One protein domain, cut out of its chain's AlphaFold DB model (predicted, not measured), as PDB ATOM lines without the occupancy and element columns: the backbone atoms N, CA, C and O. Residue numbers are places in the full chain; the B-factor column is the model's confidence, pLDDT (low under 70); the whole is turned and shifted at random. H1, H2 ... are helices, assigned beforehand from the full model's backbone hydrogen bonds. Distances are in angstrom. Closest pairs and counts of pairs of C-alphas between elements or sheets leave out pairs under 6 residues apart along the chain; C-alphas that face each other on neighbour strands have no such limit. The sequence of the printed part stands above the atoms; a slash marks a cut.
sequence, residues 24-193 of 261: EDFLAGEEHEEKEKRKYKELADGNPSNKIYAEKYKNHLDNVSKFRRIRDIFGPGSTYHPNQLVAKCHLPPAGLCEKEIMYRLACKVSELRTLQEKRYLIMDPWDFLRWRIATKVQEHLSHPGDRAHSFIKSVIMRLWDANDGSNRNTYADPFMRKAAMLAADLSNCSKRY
ATOM      1  N   GLU A  24     374.355 291.378 212.226       92.88
ATOM      2  CA  GLU A  24     373.698 292.234 211.236       92.88
ATOM      3  C   GLU A  24     372.174 292.187 211.381       92.88
ATOM      4  O   GLU A  24     371.547 293.238 211.543       92.88
ATOM      5  N   ASP A  25     371.597 290.984 211.466       93.06
ATOM      6  CA  ASP A  25     370.168 290.776 211.720       93.06
ATOM      7  C   ASP A  25     369.741 291.413 213.039       93.06
ATOM      8  O   ASP A  25     368.689 292.053 213.127       93.06
ATOM      9  N   PHE A  26     370.567 291.270 214.085       94.62
ATOM     10  CA  PHE A  26     370.303 291.944 215.346       94.62
ATOM     11  C   PHE A  26     370.259 293.455 215.128       94.62
ATOM     12  O   PHE A  26     369.258 294.066 215.481       94.62
ATOM     13  N   LEU A  27     371.295 294.058 214.535       95.00
ATOM     14  CA  LEU A  27     371.413 295.508 214.360       95.00
ATOM     15  C   LEU A  27     370.337 296.110 213.445       95.00
ATOM     16  O   LEU A  27     369.936 297.251 213.684       95.00
ATOM     17  N   ALA A  28     369.803 295.354 212.481       94.56
ATOM     18  CA  ALA A  28     368.660 295.773 211.667       94.56
ATOM     19  C   ALA A  28     367.418 296.118 212.521       94.56
ATOM     20  O   ALA A  28     366.606 296.966 212.147       94.56
ATOM     21  N   GLY A  29     367.301 295.536 213.722       94.00
ATOM     22  CA  GLY A  29     366.248 295.850 214.689       94.00
ATOM     23  C   GLY A  29     366.372 297.209 215.400       94.00
ATOM     24  O   GLY A  29     365.434 297.604 216.096       94.00
ATOM     25  N   GLU A  30     367.482 297.950 215.248       94.25
ATOM     26  CA  GLU A  30     367.708 299.218 215.972       94.25
ATOM     27  C   GLU A  30     366.637 300.272 215.642       94.25
ATOM     28  O   GLU A  30     366.156 300.973 216.536       94.25
ATOM     29  N   GLU A  31     366.220 300.367 214.375       94.81
ATOM     30  CA  GLU A  31     365.220 301.351 213.942       94.81
ATOM     31  C   GLU A  31     363.843 301.078 214.566       94.81
ATOM     32  O   GLU A  31     363.133 302.007 214.967       94.81
ATOM     33  N   HIS A  32     363.469 299.803 214.694       95.75
ATOM     34  CA  HIS A  32     362.222 299.409 215.345       95.75
ATOM     35  C   HIS A  32     362.209 299.820 216.827       95.75
ATOM     36  O   HIS A  32     361.237 300.405 217.305       95.75
ATOM     37  N   GLU A  33     363.314 299.596 217.541       95.56
ATOM     38  CA  GLU A  33     363.456 299.985 218.950       95.56
ATOM     39  C   GLU A  33     363.473 301.511 219.141       95.56
ATOM     40  O   GLU A  33     362.901 302.028 220.105       95.56
ATOM     41  N   GLU A  34     364.046 302.266 218.198       95.56
ATOM     42  CA  GLU A  34     363.952 303.732 218.168       95.56
ATOM     43  C   GLU A  34     362.505 304.225 217.988       95.56
ATOM     44  O   GLU A  34     362.084 305.171 218.670       95.56
ATOM     45  N   LYS A  35     361.726 303.575 217.111       97.12
ATOM     46  CA  LYS A  35     360.303 303.887 216.891       97.12
ATOM     47  C   LYS A  35     359.469 303.609 218.141       97.12
ATOM     48  O   LYS A  35     358.753 304.504 218.596       97.12
ATOM     49  N   GLU A  36     359.602 302.430 218.747       97.38
ATOM     50  CA  GLU A  36     358.850 302.091 219.963       97.38
ATOM     51  C   GLU A  36     359.262 302.973 221.154       97.38
ATOM     52  O   GLU A  36     358.395 303.445 221.893       97.38
ATOM     53  N   LYS A  37     360.551 303.315 221.302       97.50
ATOM     54  CA  LYS A  37     361.000 304.301 222.303       97.50
ATOM     55  C   LYS A  37     360.267 305.635 222.143       97.50
ATOM     56  O   LYS A  37     359.828 306.206 223.139       97.50
ATOM     57  N   ARG A  38     360.144 306.154 220.914       96.88
ATOM     58  CA  ARG A  38     359.462 307.433 220.649       96.88
ATOM     59  C   ARG A  38     357.969 307.348 220.973       96.88
ATOM     60  O   ARG A  38     357.468 308.176 221.725       96.88
ATOM     61  N   LYS A  39     357.307 306.293 220.505       97.06
ATOM     62  CA  LYS A  39     355.888 306.019 220.764       97.06
ATOM     63  C   LYS A  39     355.567 305.939 222.258       97.06
ATOM     64  O   LYS A  39     354.644 306.596 222.728       97.06
ATOM     65  N   TYR A  40     356.331 305.167 223.034       95.94
ATOM     66  CA  TYR A  40     356.075 305.060 224.476       95.94
ATOM     67  C   TYR A  40     356.461 306.315 225.252       95.94
ATOM     68  O   TYR A  40     355.886 306.549 226.312       95.94
ATOM     69  N   LYS A  41     357.375 307.140 224.727       96.38
ATOM     70  CA  LYS A  41     357.631 308.471 225.279       96.38
ATOM     71  C   LYS A  41     356.391 309.355 225.154       96.38
ATOM     72  O   LYS A  41     355.931 309.882 226.156       96.38
ATOM     73  N   GLU A  42     355.819 309.447 223.956       96.56
ATOM     74  CA  GLU A  42     354.610 310.241 223.691       96.56
ATOM     75  C   GLU A  42     353.423 309.762 224.542       96.56
ATOM     76  O   GLU A  42     352.732 310.569 225.164       96.56
ATOM     77  N   LEU A  43     353.230 308.442 224.657       95.38
ATOM     78  CA  LEU A  43     352.185 307.864 225.509       95.38
ATOM     79  C   LEU A  43     352.402 308.143 227.003       95.38
ATOM     80  O   LEU A  43     351.428 308.388 227.715       95.38
ATOM     81  N   ALA A  44     353.650 308.092 227.482       94.38
ATOM     82  CA  ALA A  44     353.991 308.378 228.875       94.38
ATOM     83  C   ALA A  44     353.849 309.871 229.207       94.38
ATOM     84  O   ALA A  44     353.344 310.204 230.279       94.38
ATOM     85  N   ASP A  45     354.232 310.753 228.282       93.81
ATOM     86  CA  ASP A  45     354.091 312.204 228.423       93.81
ATOM     87  C   ASP A  45     352.603 312.611 228.428       93.81
ATOM     88  O   ASP A  45     352.189 313.439 229.240       93.81
ATOM     89  N   GLY A  46     351.778 311.978 227.583       93.62
ATOM     90  CA  GLY A  46     350.327 312.194 227.541       93.62
ATOM     91  C   GLY A  46     349.548 311.539 228.690       93.62
ATOM     92  O   GLY A  46     348.462 312.000 229.032       93.62
ATOM     93  N   ASN A  47     350.095 310.492 229.321       91.88
ATOM     94  CA  ASN A  47     349.460 309.786 230.442       91.88
ATOM     95  C   ASN A  47     350.434 309.582 231.621       91.88
ATOM     96  O   ASN A  47     350.801 308.439 231.920       91.88
ATOM     97  N   PRO A  48     350.819 310.648 232.353       88.88
ATOM     98  CA  PRO A  48     351.859 310.564 233.387       88.88
ATOM     99  C   PRO A  48     351.533 309.631 234.565       88.88
ATOM    100  O   PRO A  48     352.428 309.193 235.287       88.88
ATOM    101  N   SER A  49     350.253 309.321 234.787       92.25
ATOM    102  CA  SER A  49     349.798 308.392 235.828       92.25
ATOM    103  C   SER A  49     349.957 306.916 235.437       92.25
ATOM    104  O   SER A  49     349.971 306.049 236.316       92.25
ATOM    105  N   ASN A  50     350.110 306.608 234.144       93.00
ATOM    106  CA  ASN A  50     350.212 305.237 233.661       93.00
ATOM    107  C   ASN A  50     351.657 304.720 233.733       93.00
ATOM    108  O   ASN A  50     352.480 304.916 232.834       93.00
ATOM    109  N   LYS A  51     351.951 303.979 234.805       94.62
ATOM    110  CA  LYS A  51     353.276 303.387 235.048       94.62
ATOM    111  C   LYS A  51     353.714 302.391 233.970       94.62
ATOM    112  O   LYS A  51     354.916 302.251 233.764       94.62
ATOM    113  N   ILE A  52     352.780 301.741 233.270       95.62
ATOM    114  CA  ILE A  52     353.102 300.753 232.228       95.62
ATOM    115  C   ILE A  52     353.803 301.440 231.053       95.62
ATOM    116  O   ILE A  52     354.798 300.929 230.544       95.62
ATOM    117  N   TYR A  53     353.330 302.618 230.636       94.44
ATOM    118  CA  TYR A  53     353.973 303.368 229.553       94.44
ATOM    119  C   TYR A  53     355.348 303.886 229.960       94.44
ATOM    120  O   TYR A  53     356.289 303.770 229.179       94.44
ATOM    121  N   ALA A  54     355.497 304.367 231.197       93.56
ATOM    122  CA  ALA A  54     356.795 304.781 231.721       93.56
ATOM    123  C   ALA A  54     357.802 303.615 231.775       93.56
ATOM    124  O   ALA A  54     358.972 303.784 231.422       93.56
ATOM    125  N   GLU A  55     357.358 302.422 232.180       95.81
ATOM    126  CA  GLU A  55     358.192 301.218 232.212       95.81
ATOM    127  C   GLU A  55     358.590 300.763 230.805       95.81
ATOM    128  O   GLU A  55     359.773 300.539 230.546       95.81
ATOM    129  N   LYS A  56     357.639 300.705 229.865       95.94
ATOM    130  CA  LYS A  56     357.932 300.366 228.468       95.94
ATOM    131  C   LYS A  56     358.872 301.379 227.818       95.94
ATOM    132  O   LYS A  56     359.845 300.975 227.188       95.94
ATOM    133  N   TYR A  57     358.653 302.678 228.033       96.44
ATOM    134  CA  TYR A  57     359.564 303.721 227.561       96.44
ATOM    135  C   TYR A  57     360.986 303.502 228.083       96.44
ATOM    136  O   TYR A  57     361.937 303.525 227.304       96.44
ATOM    137  N   LYS A  58     361.138 303.226 229.384       95.94
ATOM    138  CA  LYS A  58     362.444 302.924 229.977       95.94
ATOM    139  C   LYS A  58     363.076 301.671 229.363       95.94
ATOM    140  O   LYS A  58     364.262 301.700 229.048       95.94
ATOM    141  N   ASN A  59     362.306 300.607 229.152       96.44
ATOM    142  CA  ASN A  59     362.810 299.371 228.552       96.44
ATOM    143  C   ASN A  59     363.337 299.601 227.127       96.44
ATOM    144  O   ASN A  59     364.441 299.162 226.810       96.44
ATOM    145  N   HIS A  60     362.600 300.340 226.292       96.88
ATOM    146  CA  HIS A  60     363.047 300.686 224.939       96.88
ATOM    147  C   HIS A  60     364.224 301.673 224.947       96.88
ATOM    148  O   HIS A  60     365.151 301.544 224.150       96.88
ATOM    149  N   LEU A  61     364.257 302.624 225.886       95.94
ATOM    150  CA  LEU A  61     365.408 303.510 226.091       95.94
ATOM    151  C   LEU A  61     366.683 302.721 226.445       95.94
ATOM    152  O   LEU A  61     367.760 302.992 225.897       95.94
ATOM    153  N   ASP A  62     366.558 301.734 227.334       95.44
ATOM    154  CA  ASP A  62     367.647 300.840 227.718       95.44
ATOM    155  C   ASP A  62     368.067 299.959 226.529       95.44
ATOM    156  O   ASP A  62     369.261 299.866 226.243       95.44
ATOM    157  N   ASN A  63     367.119 299.374 225.783       96.12
ATOM    158  CA  ASN A  63     367.410 298.578 224.585       96.12
ATOM    159  C   ASN A  63     368.156 299.396 223.528       96.12
ATOM    160  O   ASN A  63     369.230 298.974 223.112       96.12
ATOM    161  N   VAL A  64     367.673 300.586 223.157       96.62
ATOM    162  CA  VAL A  64     368.369 301.488 222.219       96.62
ATOM    163  C   VAL A  64     369.808 301.758 222.670       96.62
ATOM    164  O   VAL A  64     370.738 301.757 221.863       96.62
ATOM    165  N   SER A  65     370.026 301.944 223.974       95.62
ATOM    166  CA  SER A  65     371.375 302.123 224.520       95.62
ATOM    167  C   SER A  65     372.248 300.873 224.337       95.62
ATOM    168  O   SER A  65     373.444 301.003 224.059       95.62
ATOM    169  N   LYS A  66     371.670 299.665 224.440       96.56
ATOM    170  CA  LYS A  66     372.361 298.401 224.134       96.56
ATOM    171  C   LYS A  66     372.695 298.283 222.649       96.56
ATOM    172  O   LYS A  66     373.842 297.974 222.346       96.56
ATOM    173  N   PHE A  67     371.753 298.576 221.752       97.31
ATOM    174  CA  PHE A  67     371.972 298.561 220.298       97.31
ATOM    175  C   PHE A  67     373.156 299.428 219.893       97.31
ATOM    176  O   PHE A  67     374.113 298.934 219.305       97.31
ATOM    177  N   ARG A  68     373.154 300.694 220.322       96.56
ATOM    178  CA  ARG A  68     374.248 301.635 220.049       96.56
ATOM    179  C   ARG A  68     375.588 301.125 220.566       96.56
ATOM    180  O   ARG A  68     376.599 301.247 219.886       96.56
ATOM    181  N   ARG A  69     375.600 300.544 221.770       96.88
ATOM    182  CA  ARG A  69     376.814 299.983 222.371       96.88
ATOM    183  C   ARG A  69     377.321 298.753 221.617       96.88
ATOM    184  O   ARG A  69     378.527 298.604 221.474       96.88
ATOM    185  N   ILE A  70     376.422 297.875 221.177       97.69
ATOM    186  CA  ILE A  70     376.761 296.693 220.377       97.69
ATOM    187  C   ILE A  70     377.306 297.141 219.020       97.69
ATOM    188  O   ILE A  70     378.385 296.700 218.648       97.69
ATOM    189  N   ARG A  71     376.637 298.079 218.342       97.25
ATOM    190  CA  ARG A  71     377.072 298.652 217.061       97.25
ATOM    191  C   ARG A  71     378.453 299.305 217.131       97.25
ATOM    192  O   ARG A  71     379.257 299.104 216.235       97.25
ATOM    193  N   ASP A  72     378.754 300.034 218.201       96.25
ATOM    194  CA  ASP A  72     380.072 300.658 218.420       96.25
ATOM    195  C   ASP A  72     381.225 299.634 218.513       96.25
ATOM    196  O   ASP A  72     382.375 299.934 218.190       96.25
ATOM    197  N   ILE A  73     380.937 298.406 218.958       97.00
ATOM    198  CA  ILE A  73     381.962 297.375 219.174       97.00
ATOM    199  C   ILE A  73     381.965 296.294 218.092       97.00
ATOM    200  O   ILE A  73     383.038 295.802 217.762       97.00
ATOM    201  N   PHE A  74     380.810 295.914 217.556       96.44
ATOM    202  CA  PHE A  74     380.635 294.787 216.629       96.44
ATOM    203  C   PHE A  74     379.972 295.189 215.308       96.44
ATOM    204  O   PHE A  74     379.690 294.328 214.487       96.44
ATOM    205  N   GLY A  75     379.665 296.473 215.116       93.56
ATOM    206  CA  GLY A  75     379.038 296.955 213.890       93.56
ATOM    207  C   GLY A  75     379.993 297.003 212.690       93.56
ATOM    208  O   GLY A  75     381.155 296.593 212.789       93.56
ATOM    209  N   PRO A  76     379.513 297.548 211.558       91.44
ATOM    210  CA  PRO A  76     380.274 297.610 210.314       91.44
ATOM    211  C   PRO A  76     381.655 298.257 210.492       91.44
ATOM    212  O   PRO A  76     381.784 299.308 211.119       91.44
ATOM    213  N   GLY A  77     382.687 297.625 209.930       89.00
ATOM    214  CA  GLY A  77     384.079 298.076 210.035       89.00
ATOM    215  C   GLY A  77     384.791 297.685 211.336       89.00
ATOM    216  O   GLY A  77     385.964 298.020 211.504       89.00
ATOM    217  N   SER A  78     384.125 296.976 212.253       91.69
ATOM    218  CA  SER A  78     384.783 296.436 213.442       91.69
ATOM    219  C   SER A  78     385.732 295.286 213.103       91.69
ATOM    220  O   SER A  78     385.475 294.468 212.223       91.69
ATOM    221  N   THR A  79     386.814 295.182 213.877       91.69
ATOM    222  CA  THR A  79     387.722 294.033 213.867       91.69
ATOM    223  C   THR A  79     387.281 292.909 214.810       91.69
ATOM    224  O   THR A  79     388.024 291.945 215.004       91.69
ATOM    225  N   TYR A  80     386.110 293.031 215.438       94.88
ATOM    226  CA  TYR A  80     385.614 292.086 216.433       94.88
ATOM    227  C   TYR A  80     384.266 291.502 216.024       94.88
ATOM    228  O   TYR A  80     383.362 292.220 215.608       94.88
ATOM    229  N   HIS A  81     384.104 290.207 216.272       95.25
ATOM    230  CA  HIS A  81     382.855 289.480 216.105       95.25
ATOM    231  C   HIS A  81     382.637 288.524 217.297       95.25
ATOM    232  O   HIS A  81     383.567 287.799 217.670       95.25
ATOM    233  N   PRO A  82     381.434 288.443 217.905       95.44
ATOM    234  CA  PRO A  82     381.197 287.638 219.111       95.44
ATOM    235  C   PRO A  82     381.605 286.160 218.981       95.44
ATOM    236  O   PRO A  82     382.229 285.609 219.887       95.44
ATOM    237  N   ASN A  83     381.339 285.530 217.832       94.88
ATOM    238  CA  ASN A  83     381.705 284.126 217.570       94.88
ATOM    239  C   ASN A  83     383.221 283.882 217.385       94.88
ATOM    240  O   ASN A  83     383.642 282.735 217.264       94.88
ATOM    241  N   GLN A  84     384.059 284.927 217.410       93.06
ATOM    242  CA  GLN A  84     385.527 284.802 217.444       93.06
ATOM    243  C   GLN A  84     386.094 284.636 218.853       93.06
ATOM    244  O   GLN A  84     387.306 284.499 219.029       93.06
ATOM    245  N   LEU A  85     385.248 284.720 219.877       93.69
ATOM    246  CA  LEU A  85     385.708 284.753 221.259       93.69
ATOM    247  C   LEU A  85     386.348 283.427 221.695       93.69
ATOM    248  O   LEU A  85     387.299 283.418 222.476       93.69
ATOM    249  N   VAL A  86     385.831 282.308 221.182       93.19
ATOM    250  CA  VAL A  86     386.306 280.947 221.454       93.19
ATOM    251  C   VAL A  86     386.251 280.100 220.185       93.19
ATOM    252  O   VAL A  86     385.629 280.479 219.195       93.19
ATOM    253  N   ALA A  87     386.908 278.940 220.208       91.31
ATOM    254  CA  ALA A  87     386.890 278.025 219.073       91.31
ATOM    255  C   ALA A  87     385.481 277.459 218.852       91.31
ATOM    256  O   ALA A  87     384.728 277.255 219.808       91.31
ATOM    257  N   LYS A  88     385.169 277.141 217.594       91.94
ATOM    258  CA  LYS A  88     383.856 276.664 217.141       91.94
ATOM    259  C   LYS A  88     383.269 275.538 217.995       91.94
ATOM    260  O   LYS A  88     382.099 275.577 218.349       91.94
ATOM    261  N   CYS A  89     384.095 274.580 218.409       91.31
ATOM    262  CA  CYS A  89     383.679 273.447 219.242       91.31
ATOM    263  C   CYS A  89     383.170 273.830 220.646       91.31
ATOM    264  O   CYS A  89     382.495 273.026 221.290       91.31
ATOM    265  N   HIS A  90     383.496 275.028 221.135       93.44
ATOM    266  CA  HIS A  90     383.057 275.543 222.431       93.44
ATOM    267  C   HIS A  90     381.854 276.487 222.322       93.44
ATOM    268  O   HIS A  90     381.290 276.841 223.357       93.44
ATOM    269  N   LEU A  91     381.469 276.898 221.109       94.00
ATOM    270  CA  LEU A  91     380.316 277.767 220.903       94.00
ATOM    271  C   LEU A  91     379.008 277.000 221.162       94.00
ATOM    272  O   LEU A  91     378.929 275.795 220.914       94.00
ATOM    273  N   PRO A  92     377.978 277.677 221.694       94.31
ATOM    274  CA  PRO A  92     376.648 277.093 221.804       94.31
ATOM    275  C   PRO A  92     376.007 276.952 220.408       94.31
ATOM    276  O   PRO A  92     376.440 277.629 219.473       94.31
ATOM    277  N   PRO A  93     374.943 276.140 220.258       92.44
ATOM    278  CA  PRO A  93     374.315 275.896 218.958       92.44
ATOM    279  C   PRO A  93     373.841 277.155 218.223       92.44
ATOM    280  O   PRO A  93     373.912 277.181 217.009       92.44
ATOM    281  N   ALA A  94     373.400 278.190 218.945       93.06
ATOM    282  CA  ALA A  94     372.952 279.465 218.371       93.06
ATOM    283  C   ALA A  94     374.070 280.526 218.255       93.06
ATOM    284  O   ALA A  94     373.808 281.669 217.886       93.06
ATOM    285  N   GLY A  95     375.311 280.188 218.616       94.62
ATOM    286  CA  GLY A  95     376.406 281.152 218.703       94.62
ATOM    287  C   GLY A  95     376.281 282.136 219.879       94.62
ATOM    288  O   GLY A  95     375.538 281.940 220.843       94.62
ATOM    289  N   LEU A  96     377.090 283.192 219.839       96.06
ATOM    290  CA  LEU A  96     377.220 284.215 220.882       96.06
ATOM    291  C   LEU A  96     376.615 285.569 220.488       96.06
ATOM    292  O   LEU A  96     376.662 286.503 221.291       96.06
ATOM    293  N   CYS A  97     376.026 285.683 219.296       95.88
ATOM    294  CA  CYS A  97     375.377 286.898 218.798       95.88
ATOM    295  C   CYS A  97     373.982 287.109 219.422       95.88
ATOM    296  O   CYS A  97     373.003 287.407 218.749       95.88
ATOM    297  N   GLU A  98     373.873 286.945 220.740       95.12
ATOM    298  CA  GLU A  98     372.652 287.203 221.506       95.12
ATOM    299  C   GLU A  98     372.744 288.563 222.196       95.12
ATOM    300  O   GLU A  98     373.792 288.908 222.749       95.12
ATOM    301  N   LYS A  99     371.636 289.316 222.242       95.19
ATOM    302  CA  LYS A  99     371.585 290.695 222.767       95.19
ATOM    303  C   LYS A  99     372.353 290.892 224.076       95.19
ATOM    304  O   LYS A  99     373.198 291.778 224.172       95.19
ATOM    305  N   GLU A 100     372.052 290.094 225.102       95.12
ATOM    306  CA  GLU A 100     372.658 290.279 226.428       95.12
ATOM    307  C   GLU A 100     374.144 289.898 226.448       95.12
ATOM    308  O   GLU A 100     374.930 290.566 227.121       95.12
ATOM    309  N   ILE A 101     374.546 288.880 225.678       96.62
ATOM    310  CA  ILE A 101     375.947 288.455 225.553       96.62
ATOM    311  C   ILE A 101     376.748 289.536 224.830       96.62
ATOM    312  O   ILE A 101     377.753 290.014 225.359       96.62
ATOM    313  N   MET A 102     376.271 289.967 223.660       97.38
ATOM    314  CA  MET A 102     376.906 291.021 222.874       97.38
ATOM    315  C   MET A 102     377.009 292.313 223.674       97.38
ATOM    316  O   MET A 102     378.087 292.893 223.770       97.38
ATOM    317  N   TYR A 103     375.929 292.746 224.326       97.19
ATOM    318  CA  TYR A 103     375.961 293.959 225.139       97.19
ATOM    319  C   TYR A 103     376.982 293.857 226.278       97.19
ATOM    320  O   TYR A 103     377.747 294.797 226.521       97.19
ATOM    321  N   ARG A 104     377.030 292.710 226.967       95.44
ATOM    322  CA  ARG A 104     377.988 292.476 228.050       95.44
ATOM    323  C   ARG A 104     379.426 292.537 227.543       95.44
ATOM    324  O   ARG A 104     380.238 293.232 228.154       95.44
ATOM    325  N   LEU A 105     379.725 291.861 226.435       96.88
ATOM    326  CA  LEU A 105     381.042 291.894 225.799       96.88
ATOM    327  C   LEU A 105     381.404 293.313 225.360       96.88
ATOM    328  O   LEU A 105     382.477 293.794 225.705       96.88
ATOM    329  N   ALA A 106     380.488 294.025 224.704       97.00
ATOM    330  CA  ALA A 106     380.708 295.388 224.237       97.00
ATOM    331  C   ALA A 106     381.037 296.358 225.385       97.00
ATOM    332  O   ALA A 106     381.955 297.176 225.291       97.00
ATOM    333  N   CYS A 107     380.344 296.229 226.522       94.56
ATOM    334  CA  CYS A 107     380.669 297.003 227.719       94.56
ATOM    335  C   CYS A 107     382.088 296.709 228.221       94.56
ATOM    336  O   CYS A 107     382.803 297.629 228.613       94.56
ATOM    337  N   LYS A 108     382.504 295.438 228.200       94.69
ATOM    338  CA  LYS A 108     383.827 295.023 228.679       94.69
ATOM    339  C   LYS A 108     384.943 295.449 227.746       94.69
ATOM    340  O   LYS A 108     385.939 295.978 228.223       94.69
ATOM    341  N   VAL A 109     384.753 295.308 226.439       96.44
ATOM    342  CA  VAL A 109     385.685 295.832 225.438       96.44
ATOM    343  C   VAL A 109     385.872 297.334 225.632       96.44
ATOM    344  O   VAL A 109     387.005 297.797 225.673       96.44
ATOM    345  N   SER A 110     384.795 298.095 225.845       94.75
ATOM    346  CA  SER A 110     384.901 299.539 226.089       94.75
ATOM    347  C   SER A 110     385.684 299.884 227.363       94.75
ATOM    348  O   SER A 110     386.497 300.804 227.337       94.75
ATOM    349  N   GLU A 111     385.482 299.150 228.462       93.62
ATOM    350  CA  GLU A 111     386.264 299.337 229.695       93.62
ATOM    351  C   GLU A 111     387.752 299.019 229.481       93.62
ATOM    352  O   GLU A 111     388.623 299.749 229.952       93.62
ATOM    353  N   LEU A 112     388.054 297.954 228.741       95.56
ATOM    354  CA  LEU A 112     389.423 297.551 228.426       95.56
ATOM    355  C   LEU A 112     390.103 298.511 227.434       95.56
ATOM    356  O   LEU A 112     391.288 298.789 227.604       95.56
ATOM    357  N   ARG A 113     389.366 299.095 226.476       95.44
ATOM    358  CA  ARG A 113     389.861 300.180 225.605       95.44
ATOM    359  C   ARG A 113     390.337 301.373 226.433       95.44
ATOM    360  O   ARG A 113     391.434 301.865 226.203       95.44
ATOM    361  N   THR A 114     389.602 301.757 227.481       94.12
ATOM    362  CA  THR A 114     390.060 302.814 228.405       94.12
ATOM    363  C   THR A 114     391.396 302.462 229.071       94.12
ATOM    364  O   THR A 114     392.254 303.329 229.245       94.12
ATOM    365  N   LEU A 115     391.597 301.200 229.465       95.38
ATOM    366  CA  LEU A 115     392.879 300.761 230.028       95.38
ATOM    367  C   LEU A 115     393.998 300.808 228.988       95.38
ATOM    368  O   LEU A 115     395.115 301.196 229.327       95.38
ATOM    369  N   GLN A 116     393.701 300.439 227.745       95.88
ATOM    370  CA  GLN A 116     394.658 300.464 226.644       95.88
ATOM    371  C   GLN A 116     395.083 301.894 226.291       95.88
ATOM    372  O   GLN A 116     396.276 302.189 226.237       95.88
ATOM    373  N   GLU A 117     394.123 302.811 226.153       95.25
ATOM    374  CA  GLU A 117     394.355 304.240 225.901       95.25
ATOM    375  C   GLU A 117     395.244 304.869 226.980       95.25
ATOM    376  O   GLU A 117     396.154 305.643 226.685       95.25
ATOM    377  N   LYS A 118     395.029 304.484 228.243       94.19
ATOM    378  CA  LYS A 118     395.830 304.938 229.388       94.19
ATOM    379  C   LYS A 118     397.096 304.112 229.632       94.19
ATOM    380  O   LYS A 118     397.747 304.305 230.655       94.19
ATOM    381  N   ARG A 119     397.451 303.213 228.708       94.06
ATOM    382  CA  ARG A 119     398.663 302.373 228.738       94.06
ATOM    383  C   ARG A 119     398.760 301.402 229.927       94.06
ATOM    384  O   ARG A 119     399.843 300.915 230.227       94.06
ATOM    385  N   TYR A 120     397.639 301.066 230.566       93.75
ATOM    386  CA  TYR A 120     397.563 299.997 231.573       93.75
ATOM    387  C   TYR A 120     397.390 298.606 230.951       93.75
ATOM    388  O   TYR A 120     397.740 297.608 231.579       93.75
ATOM    389  N   LEU A 121     396.840 298.532 229.737       94.44
ATOM    390  CA  LEU A 121     396.715 297.301 228.962       94.44
ATOM    391  C   LEU A 121     397.516 297.450 227.663       94.44
ATOM    392  O   LEU A 121     397.227 298.325 226.856       94.44
ATOM    393  N   ILE A 122     398.542 296.620 227.479       93.81
ATOM    394  CA  ILE A 122     399.383 296.646 226.268       93.81
ATOM    395  C   ILE A 122     398.711 295.870 225.126       93.81
ATOM    396  O   ILE A 122     398.763 296.280 223.971       93.81
ATOM    397  N   MET A 123     398.072 294.751 225.470       94.06
ATOM    398  CA  MET A 123     397.381 293.858 224.541       94.06
ATOM    399  C   MET A 123     396.091 294.490 223.996       94.06
ATOM    400  O   MET A 123     395.496 295.355 224.642       94.06
ATOM    401  N   ASP A 124     395.632 294.028 222.833       94.31
ATOM    402  CA  ASP A 124     394.302 294.368 222.335       94.31
ATOM    403  C   ASP A 124     393.199 293.942 223.342       94.31
ATOM    404  O   ASP A 124     393.271 292.852 223.924       94.31
ATOM    405  N   PRO A 125     392.176 294.784 223.587       95.44
ATOM    406  CA  PRO A 125     391.061 294.480 224.480       95.44
ATOM    407  C   PRO A 125     390.359 293.149 224.199       95.44
ATOM    408  O   PRO A 125     389.981 292.440 225.137       95.44
ATOM    409  N   TRP A 126     390.166 292.809 222.926       95.06
ATOM    410  CA  TRP A 126     389.524 291.568 222.516       95.06
ATOM    411  C   TRP A 126     390.429 290.372 222.777       95.06
ATOM    412  O   TRP A 126     389.979 289.379 223.345       95.06
ATOM    413  N   ASP A 127     391.719 290.482 222.470       93.81
ATOM    414  CA  ASP A 127     392.704 289.429 222.752       93.81
ATOM    415  C   ASP A 127     392.826 289.137 224.243       93.81
ATOM    416  O   ASP A 127     392.851 287.972 224.653       93.81
ATOM    417  N   PHE A 128     392.808 290.182 225.068       94.38
ATOM    418  CA  PHE A 128     392.792 290.029 226.513       94.38
ATOM    419  C   PHE A 128     391.539 289.275 226.981       94.38
ATOM    420  O   PHE A 128     391.641 288.350 227.791       94.38
ATOM    421  N   LEU A 129     390.359 289.603 226.439       94.94
ATOM    422  CA  LEU A 129     389.121 288.871 226.728       94.94
ATOM    423  C   LEU A 129     389.203 287.406 226.296       94.94
ATOM    424  O   LEU A 129     388.888 286.525 227.099       94.94
ATOM    425  N   ARG A 130     389.655 287.144 225.063       94.31
ATOM    426  CA  ARG A 130     389.838 285.787 224.528       94.31
ATOM    427  C   ARG A 130     390.754 284.970 225.426       94.31
ATOM    428  O   ARG A 130     390.413 283.844 225.779       94.31
ATOM    429  N   TRP A 131     391.878 285.546 225.849       93.56
ATOM    430  CA  TRP A 131     392.819 284.885 226.747       93.56
ATOM    431  C   TRP A 131     392.171 284.522 228.087       93.56
ATOM    432  O   TRP A 131     392.193 283.354 228.476       93.56
ATOM    433  N   ARG A 132     391.532 285.485 228.770       94.88
ATOM    434  CA  ARG A 132     390.927 285.236 230.090       94.88
ATOM    435  C   ARG A 132     389.771 284.244 230.033       94.88
ATOM    436  O   ARG A 132     389.669 283.382 230.905       94.88
ATOM    437  N   ILE A 133     388.932 284.317 229.000       95.00
ATOM    438  CA  ILE A 133     387.849 283.348 228.793       95.00
ATOM    439  C   ILE A 133     388.419 281.969 228.484       95.00
ATOM    440  O   ILE A 133     387.962 280.990 229.067       95.00
ATOM    441  N   ALA A 134     389.440 281.877 227.630       93.25
ATOM    442  CA  ALA A 134     390.058 280.601 227.309       93.25
ATOM    443  C   ALA A 134     390.658 279.924 228.547       93.25
ATOM    444  O   ALA A 134     390.418 278.736 228.754       93.25
ATOM    445  N   THR A 135     391.367 280.678 229.394       93.38
ATOM    446  CA  THR A 135     391.883 280.180 230.676       93.38
ATOM    447  C   THR A 135     390.748 279.691 231.571       93.38
ATOM    448  O   THR A 135     390.794 278.567 232.058       93.38
ATOM    449  N   LYS A 136     389.681 280.487 231.731       93.62
ATOM    450  CA  LYS A 136     388.555 280.111 232.596       93.62
ATOM    451  C   LYS A 136     387.812 278.876 232.094       93.62
ATOM    452  O   LYS A 136     387.392 278.051 232.897       93.62
ATOM    453  N   VAL A 137     387.647 278.744 230.780       93.25
ATOM    454  CA  VAL A 137     387.047 277.554 230.173       93.25
ATOM    455  C   VAL A 137     387.919 276.334 230.436       93.25
ATOM    456  O   VAL A 137     387.393 275.329 230.892       93.25
ATOM    457  N   GLN A 138     389.232 276.426 230.218       91.56
ATOM    458  CA  GLN A 138     390.158 275.317 230.463       91.56
ATOM    459  C   GLN A 138     390.145 274.840 231.921       91.56
ATOM    460  O   GLN A 138     390.205 273.641 232.149       91.56
ATOM    461  N   GLU A 139     389.997 275.746 232.892       91.75
ATOM    462  CA  GLU A 139     389.849 275.391 234.315       91.75
ATOM    463  C   GLU A 139     388.590 274.554 234.620       91.75
ATOM    464  O   GLU A 139     388.550 273.872 235.639       91.75
ATOM    465  N   HIS A 140     387.556 274.628 233.775       90.88
ATOM    466  CA  HIS A 140     386.265 273.957 233.980       90.88
ATOM    467  C   HIS A 140     386.054 272.737 233.077       90.88
ATOM    468  O   HIS A 140     385.039 272.056 233.210       90.88
ATOM    469  N   LEU A 141     386.970 272.470 232.143       91.62
ATOM    470  CA  LEU A 141     386.934 271.256 231.336       91.62
ATOM    471  C   LEU A 141     387.621 270.137 232.119       91.62
ATOM    472  O   LEU A 141     388.793 270.256 232.469       91.62
ATOM    473  N   SER A 142     386.886 269.062 232.393       85.19
ATOM    474  CA  SER A 142     387.390 267.937 233.182       85.19
ATOM    475  C   SER A 142     388.327 267.048 232.366       85.19
ATOM    476  O   SER A 142     389.330 266.571 232.893       85.19
ATOM    477  N   HIS A 143     388.020 266.839 231.080       85.12
ATOM    478  CA  HIS A 143     388.768 265.933 230.212       85.12
ATOM    479  C   HIS A 143     389.191 266.589 228.889       85.12
ATOM    480  O   HIS A 143     388.487 267.450 228.347       85.12
ATOM    481  N   PRO A 144     390.328 266.162 228.309       79.81
ATOM    482  CA  PRO A 144     390.686 266.515 226.942       79.81
ATOM    483  C   PRO A 144     389.580 266.089 225.963       79.81
ATOM    484  O   PRO A 144     389.210 264.921 225.911       79.81
ATOM    485  N   GLY A 145     389.066 267.035 225.177       81.12
ATOM    486  CA  GLY A 145     387.969 266.805 224.226       81.12
ATOM    487  C   GLY A 145     386.605 267.315 224.698       81.12
ATOM    488  O   GLY A 145     385.711 267.485 223.863       81.12
ATOM    489  N   ASP A 146     386.463 267.648 225.985       88.44
ATOM    490  CA  ASP A 146     385.247 268.269 226.503       88.44
ATOM    491  C   ASP A 146     384.977 269.621 225.824       88.44
ATOM    492  O   ASP A 146     385.877 270.387 225.451       88.44
ATOM    493  N   ARG A 147     383.689 269.932 225.672       92.06
ATOM    494  CA  ARG A 147     383.205 271.152 225.019       92.06
ATOM    495  C   ARG A 147     382.564 272.073 226.042       92.06
ATOM    496  O   ARG A 147     381.926 271.627 226.986       92.06
ATOM    497  N   ALA A 148     382.670 273.376 225.802       93.12
ATOM    498  CA  ALA A 148     382.176 274.383 226.739       93.12
ATOM    499  C   ALA A 148     380.775 274.906 226.391       93.12
ATOM    500  O   ALA A 148     380.291 275.821 227.051       93.12
ATOM    501  N   HIS A 149     380.116 274.341 225.372       92.88
ATOM    502  CA  HIS A 149     378.856 274.856 224.825       92.88
ATOM    503  C   HIS A 149     377.771 275.064 225.899       92.88
ATOM    504  O   HIS A 149     376.995 276.014 225.810       92.88
ATOM    505  N   SER A 150     377.741 274.217 226.935       91.88
ATOM    506  CA  SER A 150     376.746 274.251 228.011       91.88
ATOM    507  C   SER A 150     376.975 275.372 229.029       91.88
ATOM    508  O   SER A 150     376.022 275.837 229.652       91.88
ATOM    509  N   PHE A 151     378.215 275.847 229.196       94.12
ATOM    510  CA  PHE A 151     378.571 276.798 230.254       94.12
ATOM    511  C   PHE A 151     379.309 278.053 229.772       94.12
ATOM    512  O   PHE A 151     379.481 278.990 230.554       94.12
ATOM    513  N   ILE A 152     379.691 278.140 228.496       95.75
ATOM    514  CA  ILE A 152     380.427 279.284 227.938       95.75
ATOM    515  C   ILE A 152     379.681 280.607 228.132       95.75
ATOM    516  O   ILE A 152     380.283 281.608 228.515       95.75
ATOM    517  N   LYS A 153     378.353 280.607 227.969       95.62
ATOM    518  CA  LYS A 153     377.518 281.788 228.227       95.62
ATOM    519  C   LYS A 153     377.623 282.233 229.687       95.62
ATOM    520  O   LYS A 153     377.757 283.422 229.959       95.62
ATOM    521  N   SER A 154     377.625 281.285 230.624       94.62
ATOM    522  CA  SER A 154     377.784 281.563 232.057       94.62
ATOM    523  C   SER A 154     379.166 282.119 232.382       94.62
ATOM    524  O   SER A 154     379.253 283.073 233.157       94.62
ATOM    525  N   VAL A 155     380.222 281.584 231.754       94.75
ATOM    526  CA  VAL A 155     381.585 282.130 231.856       94.75
ATOM    527  C   VAL A 155     381.584 283.577 231.396       94.75
ATOM    528  O   VAL A 155     381.928 284.449 232.186       94.75
ATOM    529  N   ILE A 156     381.120 283.853 230.173       95.31
ATOM    530  CA  ILE A 156     381.074 285.213 229.625       95.31
ATOM    531  C   ILE A 156     380.295 286.128 230.567       95.31
ATOM    532  O   ILE A 156     380.802 287.156 230.984       95.31
ATOM    533  N   MET A 157     379.089 285.759 230.991       93.50
ATOM    534  CA  MET A 157     378.279 286.659 231.812       93.50
ATOM    535  C   MET A 157     378.927 286.978 233.166       93.50
ATOM    536  O   MET A 157     378.876 288.136 233.597       93.50
ATOM    537  N   ARG A 158     379.578 285.997 233.804       92.31
ATOM    538  CA  ARG A 158     380.006 286.073 235.209       92.31
ATOM    539  C   ARG A 158     381.505 286.297 235.434       92.31
ATOM    540  O   ARG A 158     381.885 286.570 236.571       92.31
ATOM    541  N   LEU A 159     382.350 286.235 234.401       92.19
ATOM    542  CA  LEU A 159     383.820 286.293 234.516       92.19
ATOM    543  C   LEU A 159     384.335 287.486 235.341       92.19
ATOM    544  O   LEU A 159     385.277 287.380 236.115       92.19
ATOM    545  N   TRP A 160     383.703 288.642 235.180       89.38
ATOM    546  CA  TRP A 160     384.083 289.931 235.780       89.38
ATOM    547  C   TRP A 160     383.246 290.308 237.009       89.38
ATOM    548  O   TRP A 160     383.414 291.398 237.577       89.38
ATOM    549  N   ASP A 161     382.318 289.447 237.418       86.38
ATOM    550  CA  ASP A 161     381.532 289.667 238.623       86.38
ATOM    551  C   ASP A 161     382.344 289.307 239.871       86.38
ATOM    552  O   ASP A 161     383.335 288.578 239.820       86.38
ATOM    553  N   ALA A 162     381.960 289.890 241.006       81.31
ATOM    554  CA  ALA A 162     382.576 289.526 242.272       81.31
ATOM    555  C   ALA A 162     382.181 288.091 242.641       81.31
ATOM    556  O   ALA A 162     381.128 287.600 242.242       81.31
ATOM    557  N   ASN A 163     383.035 287.433 243.415       79.25
ATOM    558  CA  ASN A 163     382.660 286.232 244.142       79.25
ATOM    559  C   ASN A 163     382.203 286.671 245.539       79.25
ATOM    560  O   ASN A 163     383.010 286.734 246.467       79.25
ATOM    561  N   ASP A 164     380.955 287.123 245.657       68.25
ATOM    562  CA  ASP A 164     380.356 287.540 246.921       68.25
ATOM    563  C   ASP A 164     379.737 286.340 247.652       68.25
ATOM    564  O   ASP A 164     379.045 285.506 247.078       68.25
ATOM    565  N   GLY A 165     380.026 286.231 248.953       61.44
ATOM    566  CA  GLY A 165     379.812 285.013 249.747       61.44
ATOM    567  C   GLY A 165     378.371 284.498 249.862       61.44
ATOM    568  O   GLY A 165     378.177 283.436 250.442       61.44
ATOM    569  N   SER A 166     377.369 285.203 249.325       65.38
ATOM    570  CA  SER A 166     375.989 284.705 249.237       65.38
ATOM    571  C   SER A 166     375.766 283.726 248.083       65.38
ATOM    572  O   SER A 166     374.889 282.876 248.183       65.38
ATOM    573  N   ASN A 167     376.530 283.825 246.990       70.56
ATOM    574  CA  ASN A 167     376.470 282.861 245.893       70.56
ATOM    575  C   ASN A 167     377.852 282.749 245.252       70.56
ATOM    576  O   ASN A 167     378.318 283.681 244.597       70.56
ATOM    577  N   ARG A 168     378.526 281.614 245.466       82.44
ATOM    578  CA  ARG A 168     379.902 281.437 245.004       82.44
ATOM    579  C   ARG A 168     379.929 281.483 243.476       82.44
ATOM    580  O   ARG A 168     379.458 280.569 242.805       82.44
ATOM    581  N   ASN A 169     380.492 282.549 242.918       88.31
ATOM    582  CA  ASN A 169     380.672 282.677 241.481       88.31
ATOM    583  C   ASN A 169     381.873 281.830 241.044       88.31
ATOM    584  O   ASN A 169     383.013 282.293 241.060       88.31
ATOM    585  N   THR A 170     381.604 280.589 240.646       89.69
ATOM    586  CA  THR A 170     382.616 279.625 240.186       89.69
ATOM    587  C   THR A 170     383.398 280.120 238.964       89.69
ATOM    588  O   THR A 170     384.574 279.807 238.814       89.69
ATOM    589  N   TYR A 171     382.791 280.980 238.141       92.12
ATOM    590  CA  TYR A 171     383.421 281.528 236.939       92.12
ATOM    591  C   TYR A 171     384.167 282.846 237.175       92.12
ATOM    592  O   TYR A 171     384.721 283.400 236.228       92.12
ATOM    593  N   ALA A 172     384.192 283.364 238.407       91.06
ATOM    594  CA  ALA A 172     384.851 284.627 238.708       91.06
ATOM    595  C   ALA A 172     386.345 284.582 238.361       91.06
ATOM    596  O   ALA A 172     387.066 283.624 238.664       91.06
ATOM    597  N   ASP A 173     386.821 285.668 237.769       91.62
ATOM    598  CA  ASP A 173     388.216 285.874 237.434       91.62
ATOM    599  C   ASP A 173     388.754 287.106 238.183       91.62
ATOM    600  O   ASP A 173     388.357 288.243 237.897       91.62
ATOM    601  N   PRO A 174     389.660 286.912 239.162       89.62
ATOM    602  CA  PRO A 174     390.180 288.013 239.966       89.62
ATOM    603  C   PRO A 174     390.908 289.085 239.149       89.62
ATOM    604  O   PRO A 174     390.864 290.261 239.516       89.62
ATOM    605  N   PHE A 175     391.567 288.709 238.050       89.62
ATOM    606  CA  PHE A 175     392.296 289.649 237.200       89.62
ATOM    607  C   PHE A 175     391.335 290.485 236.361       89.62
ATOM    608  O   PHE A 175     391.445 291.711 236.363       89.62
ATOM    609  N   MET A 176     390.334 289.858 235.738       91.44
ATOM    610  CA  MET A 176     389.272 290.577 235.028       91.44
ATOM    611  C   MET A 176     388.499 291.501 235.958       91.44
ATOM    612  O   MET A 176     388.176 292.628 235.582       91.44
ATOM    613  N   ARG A 177     388.232 291.060 237.194       90.56
ATOM    614  CA  ARG A 177     387.570 291.902 238.190       90.56
ATOM    615  C   ARG A 177     388.401 293.135 238.532       90.56
ATOM    616  O   ARG A 177     387.859 294.240 238.544       90.56
ATOM    617  N   LYS A 178     389.698 292.962 238.802       90.38
ATOM    618  CA  LYS A 178     390.617 294.078 239.085       90.38
ATOM    619  C   LYS A 178     390.730 295.031 237.896       90.38
ATOM    620  O   LYS A 178     390.652 296.237 238.102       90.38
ATOM    621  N   ALA A 179     390.838 294.509 236.674       91.69
ATOM    622  CA  ALA A 179     390.862 295.318 235.457       91.69
ATOM    623  C   ALA A 179     389.580 296.153 235.310       91.69
ATOM    624  O   ALA A 179     389.654 297.361 235.104       91.69
ATOM    625  N   ALA A 180     388.406 295.547 235.513       89.56
ATOM    626  CA  ALA A 180     387.129 296.258 235.467       89.56
ATOM    627  C   ALA A 180     387.024 297.361 236.538       89.56
ATOM    628  O   ALA A 180     386.535 298.455 236.257       89.56
ATOM    629  N   MET A 181     387.510 297.104 237.759       90.38
ATOM    630  CA  MET A 181     387.554 298.115 238.822       90.38
ATOM    631  C   MET A 181     388.487 299.275 238.462       90.38
ATOM    632  O   MET A 181     388.076 300.429 238.559       90.38
ATOM    633  N   LEU A 182     389.693 298.976 237.975       91.31
ATOM    634  CA  LEU A 182     390.658 299.989 237.553       91.31
ATOM    635  C   LEU A 182     390.111 300.847 236.403       91.31
ATOM    636  O   LEU A 182     390.194 302.072 236.453       91.31
ATOM    637  N   ALA A 183     389.491 300.224 235.398       91.25
ATOM    638  CA  ALA A 183     388.856 300.933 234.288       91.25
ATOM    639  C   ALA A 183     387.746 301.871 234.784       91.25
ATOM    640  O   ALA A 183     387.640 303.019 234.351       91.25
ATOM    641  N   ALA A 184     386.937 301.409 235.740       88.50
ATOM    642  CA  ALA A 184     385.880 302.218 236.328       88.50
ATOM    643  C   ALA A 184     386.424 303.407 237.126       88.50
ATOM    644  O   ALA A 184     385.868 304.499 237.020       88.50
ATOM    645  N   ASP A 185     387.496 303.220 237.893       88.31
ATOM    646  CA  ASP A 185     388.157 304.303 238.625       88.31
ATOM    647  C   ASP A 185     388.706 305.358 237.656       88.31
ATOM    648  O   ASP A 185     388.454 306.553 237.814       88.31
ATOM    649  N   LEU A 186     389.353 304.910 236.580       88.94
ATOM    650  CA  LEU A 186     389.908 305.768 235.535       88.94
ATOM    651  C   LEU A 186     388.839 306.543 234.747       88.94
ATOM    652  O   LEU A 186     389.129 307.641 234.264       88.94
ATOM    653  N   SER A 187     387.623 306.011 234.648       84.25
ATOM    654  CA  SER A 187     386.474 306.639 233.978       84.25
ATOM    655  C   SER A 187     385.531 307.381 234.937       84.25
ATOM    656  O   SER A 187     384.402 307.699 234.562       84.25
ATOM    657  N   ASN A 188     385.943 307.636 236.189       81.06
ATOM    658  CA  ASN A 188     385.108 308.240 237.244       81.06
ATOM    659  C   ASN A 188     383.767 307.506 237.485       81.06
ATOM    660  O   ASN A 188     382.791 308.075 237.978       81.06
ATOM    661  N   CYS A 189     383.721 306.214 237.160       76.00
ATOM    662  CA  CYS A 189     382.571 305.319 237.267       76.00
ATOM    663  C   CYS A 189     382.728 304.274 238.389       76.00
ATOM    664  O   CYS A 189     381.979 303.296 238.422       76.00
ATOM    665  N   SER A 190     383.656 304.482 239.328       69.06
ATOM    666  CA  SER A 190     384.010 303.564 240.430       69.06
ATOM    667  C   SER A 190     382.810 302.998 241.207       69.06
ATOM    668  O   SER A 190     382.790 301.839 241.628       69.06
ATOM    669  N   LYS A 191     381.734 303.787 241.333       68.88
ATOM    670  CA  LYS A 191     380.471 303.393 241.982       68.88
ATOM    671  C   LYS A 191     379.796 302.164 241.352       68.88
ATOM    672  O   LYS A 191     379.014 301.515 242.038       68.88
ATOM    673  N   ARG A 192     380.093 301.814 240.091       68.38
ATOM    674  CA  ARG A 192     379.505 300.652 239.390       68.38
ATOM    675  C   ARG A 192     379.919 299.310 239.999       68.38
ATOM    676  O   ARG A 192     379.124 298.375 239.997       68.38
ATOM    677  N   TYR A 193     381.126 299.233 240.558       66.62
ATOM    678  CA  TYR A 193     381.692 297.994 241.108       66.62
ATOM    679  C   TYR A 193     381.750 297.981 242.640       66.62
ATOM    680  O   TYR A 193     381.895 296.917 243.245       66.62
TER     681      TYR A 193
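AT A GLANCE: This is residues 24 to 193 of the 261 residues of an uncharacterized protein of Ophiocordyceps polyrhachis-furcata BCC 54312 (UniProt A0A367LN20). A long two-helix arm, the hairpin of H2 and H3, joins a body of crossed helices in which H4 is the core and H5, H6 and H7 pack on it. Residues 46 to 51, at the turn of the hairpin, stick out, and the short H1 is near the other end of the arm. The printed part has 170 residues with seven named helices, H1 to H7 in chain order, and no named strand; the class is all helix. It is only just compact, close to loose, with a radius of gyration of the C-alphas of 18.3 A and spans of 59 by 40 by 37 A.

HOW THE PARTS SIT: The longest helix, H3, residues 51 to 74, touches H2, residues 30 to 46, in a hairpin at a shallow tilt of 26 degrees, opposite ways; the closest C-alphas, Tyr 40 and Tyr 57, are 4.8 A apart. H1, residues 24 to 28, is close to H3 but not clearly touching, with C-alphas Leu 27 and Phe 67 closest at 6.7 A. With residues 66 to 74 alone, H3 touches the hub H4, residues 99 to 117, at a steep tilt of 54 degrees; the closest C-alphas, Ile 70 and Tyr 103, are 5.5 A apart. H4 touches H5, residues 125 to 140, at a steep tilt of 59 degrees, closest at C-alphas Leu 112 and Pro 125, 5.3 A. H4 touches H6, residues 152 to 158, closest at C-alphas Ile 101 and Met 157, 6.9 A. H4 touches H7, residues 174 to 186, closest at C-alphas Glu 111 and Ala 183, 5.5 A. H5 and H6 touch, only just about perpendicular at 70.2 degrees, closest at C-alphas Ile 133 and Ile 156, 7.1 A. H2 is apart from H4, H5, H6 and H7. Every O i to N i+4 pair is within hydrogen-bond range in H1, H2, H3, H4, H6 and H7; in H5, 11 of 12 are.

IN THESE COORDINATES: H1 begins at C-alpha 24, (373.698, 292.234, 211.236). H2 is 24.6 A long, and H3 34.1 A, from C-alpha 51 at (353.276, 303.387, 235.048). H4 measures 26.7 A, H5 23.1 A and H7 18.3 A, which ends at C-alpha 186, (389.908, 305.768, 235.535); H1 and H6 are shorter.

THE WHOLE: The C-alphas farthest apart, Gly 46 and Pro 144, are 61.0 A apart. The printed part has no cut. The links H3 to H4, H5 to H6 and H6 to H7 are long. Mean pLDDT of the printed part is 92.0; residues 164 to 166 and 190 to 193 are under 70.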